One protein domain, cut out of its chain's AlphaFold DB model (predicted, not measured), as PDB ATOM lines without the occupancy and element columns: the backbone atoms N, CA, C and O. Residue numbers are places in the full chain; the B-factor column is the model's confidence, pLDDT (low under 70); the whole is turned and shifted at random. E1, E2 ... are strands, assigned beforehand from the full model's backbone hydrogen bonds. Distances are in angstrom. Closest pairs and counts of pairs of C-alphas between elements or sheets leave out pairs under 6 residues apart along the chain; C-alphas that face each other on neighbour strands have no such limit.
ATOM      1  N   ASP A  23     168.625 142.479 164.897       68.94
ATOM      2  CA  ASP A  23     168.391 143.167 166.179       68.94
ATOM      3  C   ASP A  23     169.325 142.578 167.270       68.94
ATOM      4  O   ASP A  23     168.869 142.109 168.308       68.94
ATOM      5  N   CYS A  24     170.646 142.579 167.017       81.69
ATOM      6  CA  CYS A  24     171.704 142.031 167.890       81.69
ATOM      7  C   CYS A  24     171.869 142.825 169.201       81.69
ATOM      8  O   CYS A  24     172.863 143.525 169.410       81.69
ATOM      9  N   SER A  25     170.873 142.765 170.081       85.31
ATOM     10  CA  SER A  25     170.896 143.459 171.371       85.31
ATOM     11  C   SER A  25     171.614 142.637 172.437       85.31
ATOM     12  O   SER A  25     172.349 143.193 173.256       85.31
ATOM     13  N   THR A  26     171.439 141.316 172.410       88.19
ATOM     14  CA  THR A  26     172.135 140.377 173.285       88.19
ATOM     15  C   THR A  26     173.136 139.593 172.433       88.19
ATOM     16  O   THR A  26     172.796 139.109 171.367       88.19
ATOM     17  N   HIS A  27     174.388 139.440 172.875       89.31
ATOM     18  CA  HIS A  27     175.387 138.643 172.147       89.31
ATOM     19  C   HIS A  27     175.798 137.407 172.948       89.31
ATOM     20  O   HIS A  27     176.235 137.502 174.096       89.31
ATOM     21  N   SER A  28     175.724 136.252 172.299       92.06
ATOM     22  CA  SER A  28     176.278 134.971 172.733       92.06
ATOM     23  C   SER A  28     177.149 134.388 171.614       92.06
ATOM     24  O   SER A  28     177.168 134.911 170.499       92.06
ATOM     25  N   PHE A  29     177.887 133.315 171.894       93.69
ATOM     26  CA  PHE A  29     178.663 132.586 170.887       93.69
ATOM     27  C   PHE A  29     178.444 131.077 171.014       93.69
ATOM     28  O   PHE A  29     178.269 130.553 172.114       93.69
ATOM     29  N   THR A  30     178.416 130.371 169.888       93.12
ATOM     30  CA  THR A  30     178.267 128.909 169.850       93.12
ATOM     31  C   THR A  30     178.892 128.328 168.584       93.12
ATOM     32  O   THR A  30     179.316 129.065 167.696       93.12
ATOM     33  N   THR A  31     178.944 127.002 168.497       93.75
ATOM     34  CA  THR A  31     179.409 126.263 167.323       93.75
ATOM     35  C   THR A  31     178.368 125.216 166.953       93.75
ATOM     36  O   THR A  31     178.059 124.342 167.765       93.75
ATOM     37  N   CYS A  32     177.814 125.312 165.742       89.69
ATOM     38  CA  CYS A  32     176.881 124.320 165.210       89.69
ATOM     39  C   CYS A  32     177.646 123.170 164.513       89.69
ATOM     40  O   CYS A  32     178.866 123.036 164.628       89.69
ATOM     41  N   GLY A  33     176.925 122.281 163.815       89.00
ATOM     42  CA  GLY A  33     177.501 121.101 163.149       89.00
ATOM     43  C   GLY A  33     178.457 121.395 161.980       89.00
ATOM     44  O   GLY A  33     179.040 120.469 161.423       89.00
ATOM     45  N   ASP A  34     178.613 122.661 161.610       89.31
ATOM     46  CA  ASP A  34     179.561 123.195 160.632       89.31
ATOM     47  C   ASP A  34     180.956 123.486 161.229       89.31
ATOM     48  O   ASP A  34     181.931 123.598 160.489       89.31
ATOM     49  N   GLY A  35     181.074 123.555 162.561       90.00
ATOM     50  CA  GLY A  35     182.355 123.716 163.257       90.00
ATOM     51  C   GLY A  35     182.893 125.151 163.325       90.00
ATOM     52  O   GLY A  35     184.013 125.346 163.800       90.00
ATOM     53  N   ILE A  36     182.122 126.152 162.889       91.25
ATOM     54  CA  ILE A  36     182.482 127.575 162.959       91.25
ATOM     55  C   ILE A  36     181.916 128.184 164.252       91.25
ATOM     56  O   ILE A  36     180.868 127.774 164.750       91.25
ATOM     57  N   VAL A  37     182.630 129.145 164.846       93.12
ATOM     58  CA  VAL A  37     182.099 129.936 165.967       93.12
ATOM     59  C   VAL A  37     181.246 131.063 165.398       93.12
ATOM     60  O   VAL A  37     181.789 131.980 164.787       93.12
ATOM     61  N   HIS A  38     179.940 130.998 165.643       93.31
ATOM     62  CA  HIS A  38     178.989 132.053 165.316       93.31
ATOM     63  C   HIS A  38     178.679 132.893 166.551       93.31
ATOM     64  O   HIS A  38     178.347 132.356 167.613       93.31
ATOM     65  N   TRP A  39     178.731 134.210 166.390       93.62
ATOM     66  CA  TRP A  39     178.082 135.159 167.284       93.62
ATOM     67  C   TRP A  39     176.596 135.204 166.964       93.62
ATOM     68  O   TRP A  39     176.209 135.167 165.796       93.62
ATOM     69  N   TYR A  40     175.755 135.283 167.988       93.00
ATOM     70  CA  TYR A  40     174.311 135.247 167.799       93.00
ATOM     71  C   TYR A  40     173.542 135.916 168.921       93.00
ATOM     72  O   TYR A  40     174.040 135.996 170.048       93.00
ATOM     73  N   ASP A  41     172.319 136.338 168.618       92.81
ATOM     74  CA  ASP A  41     171.378 136.757 169.645       92.81
ATOM     75  C   ASP A  41     170.659 135.525 170.238       92.81
ATOM     76  O   ASP A  41     169.998 134.779 169.506       92.81
ATOM     77  N   PRO A  42     170.808 135.241 171.547       91.12
ATOM     78  CA  PRO A  42     170.194 134.080 172.182       91.12
ATOM     79  C   PRO A  42     168.664 134.137 172.231       91.12
ATOM     80  O   PRO A  42     168.049 133.072 172.325       91.12
ATOM     81  N   ASP A  43     168.063 135.328 172.151       90.69
ATOM     82  CA  ASP A  43     166.620 135.535 172.259       90.69
ATOM     83  C   ASP A  43     165.904 135.276 170.917       90.69
ATOM     84  O   ASP A  43     164.759 134.815 170.906       90.69
ATOM     85  N   THR A  44     166.576 135.510 169.779       90.50
ATOM     86  CA  THR A  44     166.007 135.358 168.419       90.50
ATOM     87  C   THR A  44     166.651 134.261 167.563       90.50
ATOM     88  O   THR A  44     166.034 133.800 166.602       90.50
ATOM     89  N   GLY A  45     167.879 133.845 167.882       91.19
ATOM     90  CA  GLY A  45     168.673 132.920 167.068       91.19
ATOM     91  C   GLY A  45     169.328 133.556 165.838       91.19
ATOM     92  O   GLY A  45     169.846 132.824 164.989       91.19
ATOM     93  N   GLU A  46     169.289 134.886 165.720       92.38
ATOM     94  CA  GLU A  46     169.891 135.639 164.615       92.38
ATOM     95  C   GLU A  46     171.421 135.606 164.690       92.38
ATOM     96  O   GLU A  46     172.006 135.798 165.754       92.38
ATOM     97  N   ILE A  47     172.076 135.362 163.553       92.12
ATOM     98  CA  ILE A  47     173.533 135.403 163.412       92.12
ATOM     99  C   ILE A  47     173.984 136.866 163.440       92.12
ATOM    100  O   ILE A  47     173.605 137.668 162.589       92.12
ATOM    101  N   CYS A  48     174.849 137.166 164.401       91.75
ATOM    102  CA  CYS A  48     175.369 138.484 164.750       91.75
ATOM    103  C   CYS A  48     176.887 138.577 164.518       91.75
ATOM    104  O   CYS A  48     177.600 139.255 165.263       91.75
ATOM    105  N   ASP A  49     177.397 137.842 163.526       89.94
ATOM    106  CA  ASP A  49     178.825 137.789 163.222       89.94
ATOM    107  C   ASP A  49     179.374 139.162 162.787       89.94
ATOM    108  O   ASP A  49     178.714 139.880 162.029       89.94
ATOM    109  N   PRO A  50     180.594 139.545 163.221       86.62
ATOM    110  CA  PRO A  50     181.204 140.810 162.831       86.62
ATOM    111  C   PRO A  50     181.334 140.945 161.310       86.62
ATOM    112  O   PRO A  50     182.110 140.234 160.665       86.62
ATOM    113  N   LEU A  51     180.597 141.895 160.735       88.75
ATOM    114  CA  LEU A  51     180.595 142.145 159.300       88.75
ATOM    115  C   LEU A  51     181.961 142.679 158.837       88.75
ATOM    116  O   LEU A  51     182.396 143.758 159.246       88.75
ATOM    117  N   ASP A  52     182.641 141.941 157.956       89.69
ATOM    118  CA  ASP A  52     183.917 142.381 157.383       89.69
ATOM    119  C   ASP A  52     183.697 143.494 156.347       89.69
ATOM    120  O   ASP A  52     183.535 143.246 155.149       89.69
ATOM    121  N   CYS A  53     183.745 144.733 156.827       91.75
ATOM    122  CA  CYS A  53     183.685 145.952 156.027       91.75
ATOM    123  C   CYS A  53     185.049 146.434 155.502       91.75
ATOM    124  O   CYS A  53     185.125 147.496 154.877       91.75
ATOM    125  N   GLY A  54     186.132 145.682 155.733       90.31
ATOM    126  CA  GLY A  54     187.497 146.128 155.461       90.31
ATOM    127  C   GLY A  54     187.939 147.315 156.333       90.31
ATOM    128  O   GLY A  54     187.330 147.638 157.353       90.31
ATOM    129  N   GLY A  55     189.024 147.979 155.924       87.75
ATOM    130  CA  GLY A  55     189.598 149.136 156.617       87.75
ATOM    131  C   GLY A  55     190.983 148.902 157.237       87.75
ATOM    132  O   GLY A  55     191.598 147.837 157.126       87.75
ATOM    133  N   GLY A  56     191.514 149.950 157.876       86.44
ATOM    134  CA  GLY A  56     192.850 149.973 158.483       86.44
ATOM    135  C   GLY A  56     193.979 149.895 157.448       86.44
ATOM    136  O   GLY A  56     194.554 150.913 157.071       86.44
ATOM    137  N   ARG A  57     194.302 148.677 156.998       87.62
ATOM    138  CA  ARG A  57     195.224 148.408 155.874       87.62
ATOM    139  C   ARG A  57     194.532 147.787 154.660       87.62
ATOM    140  O   ARG A  57     195.087 147.854 153.568       87.62
ATOM    141  N   ALA A  58     193.360 147.181 154.841       90.25
ATOM    142  CA  ALA A  58     192.536 146.701 153.741       90.25
ATOM    143  C   ALA A  58     191.714 147.868 153.164       90.25
ATOM    144  O   ALA A  58     191.279 148.730 153.936       90.25
ATOM    145  N   PRO A  59     191.458 147.909 151.843       91.12
ATOM    146  CA  PRO A  59     190.486 148.834 151.271       91.12
ATOM    147  C   PRO A  59     189.124 148.697 151.977       91.12
ATOM    148  O   PRO A  59     188.691 147.567 152.221       91.12
ATOM    149  N   PRO A  60     188.444 149.802 152.327       93.25
ATOM    150  CA  PRO A  60     187.068 149.745 152.808       93.25
ATOM    151  C   PRO A  60     186.135 149.189 151.728       93.25
ATOM    152  O   PRO A  60     186.312 149.494 150.547       93.25
ATOM    153  N   LYS A  61     185.130 148.405 152.122       92.00
ATOM    154  CA  LYS A  61     184.133 147.853 151.195       92.00
ATOM    155  C   LYS A  61     182.938 148.796 151.043       92.00
ATOM    156  O   LYS A  61     182.349 149.217 152.036       92.00
ATOM    157  N   THR A  62     182.565 149.070 149.794       93.06
ATOM    158  CA  THR A  62     181.397 149.886 149.398       93.06
ATOM    159  C   THR A  62     180.196 149.058 148.952       93.06
ATOM    160  O   THR A  62     179.098 149.587 148.805       93.06
ATOM    161  N   ASP A  63     180.393 147.751 148.765       91.81
ATOM    162  CA  ASP A  63     179.440 146.877 148.070       91.81
ATOM    163  C   ASP A  63     178.844 145.808 149.008       91.81
ATOM    164  O   ASP A  63     178.181 144.880 148.562       91.81
ATOM    165  N   VAL A  64     179.086 145.931 150.320       90.50
ATOM    166  CA  VAL A  64     178.555 145.035 151.361       90.50
ATOM    167  C   VAL A  64     177.452 145.751 152.154       90.50
ATOM    168  O   VAL A  64     177.762 146.708 152.872       90.50
ATOM    169  N   PRO A  65     176.181 145.311 152.065       89.56
ATOM    170  CA  PRO A  65     175.078 145.884 152.836       89.56
ATOM    171  C   PRO A  65     175.341 145.816 154.344       89.56
ATOM    172  O   PRO A  65     175.826 144.808 154.849       89.56
ATOM    173  N   GLY A  66     175.023 146.892 155.068       87.00
ATOM    174  CA  GLY A  66     175.312 147.029 156.504       87.00
ATOM    175  C   GLY A  66     176.679 147.650 156.829       87.00
ATOM    176  O   GLY A  66     176.893 148.083 157.959       87.00
ATOM    177  N   CYS A  67     177.586 147.782 155.856       90.69
ATOM    178  CA  CYS A  67     178.844 148.500 156.059       90.69
ATOM    179  C   CYS A  67     178.672 150.029 155.990       90.69
ATOM    180  O   CYS A  67     177.884 150.528 155.186       90.69
ATOM    181  N   PRO A  68     179.452 150.815 156.764       89.56
ATOM    182  CA  PRO A  68     179.268 152.269 156.881       89.56
ATOM    183  C   PRO A  68     179.594 153.058 155.603       89.56
ATOM    184  O   PRO A  68     179.286 154.242 155.517       89.56
ATOM    185  N   LEU A  69     180.241 152.417 154.627       91.94
ATOM    186  CA  LEU A  69     180.583 152.974 153.316       91.94
ATOM    187  C   LEU A  69     179.759 152.343 152.181       91.94
ATOM    188  O   LEU A  69     180.097 152.536 151.017       91.94
ATOM    189  N   TYR A  70     178.700 151.590 152.503       92.94
ATOM    190  CA  TYR A  70     177.846 150.960 151.501       92.94
ATOM    191  C   TYR A  70     177.146 152.002 150.616       92.94
ATOM    192  O   TYR A  70     176.522 152.934 151.123       92.94
ATOM    193  N   THR A  71     177.242 151.840 149.294       93.12
ATOM    194  CA  THR A  71     176.676 152.783 148.308       93.12
ATOM    195  C   THR A  71     175.467 152.245 147.542       93.12
ATOM    196  O   THR A  71     174.881 152.979 146.746       93.12
ATOM    197  N   GLY A  72     175.115 150.971 147.728       92.38
ATOM    198  CA  GLY A  72     173.956 150.354 147.082       92.38
ATOM    199  C   GLY A  72     172.637 150.612 147.818       92.38
ATOM    200  O   GLY A  72     172.550 151.430 148.733       92.38
ATOM    201  N   THR A  73     171.590 149.892 147.412       90.50
ATOM    202  CA  THR A  73     170.231 150.005 147.978       90.50
ATOM    203  C   THR A  73     169.719 148.706 148.603       90.50
ATOM    204  O   THR A  73     168.543 148.621 148.951       90.50
ATOM    205  N   GLU A  74     170.554 147.672 148.697       90.44
ATOM    206  CA  GLU A  74     170.177 146.402 149.314       90.44
ATOM    207  C   GLU A  74     170.213 146.519 150.843       90.44
ATOM    208  O   GLU A  74     170.956 147.315 151.421       90.44
ATOM    209  N   VAL A  75     169.392 145.708 151.505       86.38
ATOM    210  CA  VAL A  75     169.300 145.639 152.967       86.38
ATOM    211  C   VAL A  75     170.123 144.435 153.440       86.38
ATOM    212  O   VAL A  75     170.043 143.387 152.792       86.38
ATOM    213  N   PRO A  76     170.909 144.534 154.532       84.12
ATOM    214  CA  PRO A  76     171.623 143.382 155.076       84.12
ATOM    215  C   PRO A  76     170.667 142.227 155.394       84.12
ATOM    216  O   PRO A  76     169.597 142.411 155.975       84.12
ATOM    217  N   THR A  77     171.052 141.024 154.975       84.00
ATOM    218  CA  THR A  77     170.240 139.813 155.109       84.00
ATOM    219  C   THR A  77     170.402 139.199 156.492       84.00
ATOM    220  O   THR A  77     171.497 138.764 156.850       84.00
ATOM    221  N   ILE A  78     169.300 139.085 157.233       87.38
ATOM    222  CA  ILE A  78     169.264 138.343 158.496       87.38
ATOM    223  C   ILE A  78     169.452 136.847 158.209       87.38
ATOM    224  O   ILE A  78     168.785 136.288 157.338       87.38
ATOM    225  N   SER A  79     170.359 136.207 158.942       88.88
ATOM    226  CA  SER A  79     170.578 134.756 158.924       88.88
ATOM    227  C   SER A  79     170.347 134.191 160.325       88.88
ATOM    228  O   SER A  79     170.498 134.918 161.299       88.88
ATOM    229  N   TYR A  80     169.996 132.909 160.440       91.56
ATOM    230  CA  TYR A  80     169.685 132.255 161.719       91.56
ATOM    231  C   TYR A  80     170.524 130.987 161.891       91.56
ATOM    232  O   TYR A  80     170.832 130.309 160.906       91.56
ATOM    233  N   LEU A  81     170.878 130.636 163.130       91.50
ATOM    234  CA  LEU A  81     171.663 129.430 163.396       91.50
ATOM    235  C   LEU A  81     170.816 128.174 163.199       91.50
ATOM    236  O   LEU A  81     169.784 127.985 163.837       91.50
TER     237      LEU A  81
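What this domain is: This is residues 23 to 81 of the 200 residues of an uncharacterized protein of Oidiodendron maius Zn (UniProt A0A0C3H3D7). With little regular structure, this domain is a small hairpin of two strands, E1 and E2, at one end, and a long stretch, residues 41 to 81, that runs out from it to the opposite end and folds back in a wide, open loop. The printed part has 59 residues, with no named helix and two named strands, E1 then E2, in one antiparallel sheet. The class is all strand, but the named elements hold only 8 of the 59 residues. The whole is loose, with a radius of gyration of the C-alphas of 13.2 A and spans of 32 by 25 by 19 A.

How they stand to each other: E1, residues 28 to 31, and E2, residues 37 to 40, form a hairpin, antiparallel at 144 degrees between their directions. C-alphas 29 and 39 face each other at 4.5 A. N 28 and O 40, 2.8 A apart, and N 38 and O 30, 2.9 A apart, are within hydrogen-bond range.

Where its parts are: E1 begins at C-alpha 28 (176.278, 134.971, 172.733) and is 10.7 A long. E2 is 9.6 A long and ends at C-alpha 40 (174.311, 135.247, 167.799).

The domain as a whole: The two C-alphas farthest apart, of Asp 43 and Arg 57, are 35.4 A apart. The printed part has no cut, and the link from E1 to E2 is tight. Mean pLDDT of the printed part is 89.9; residue 23 is under 70.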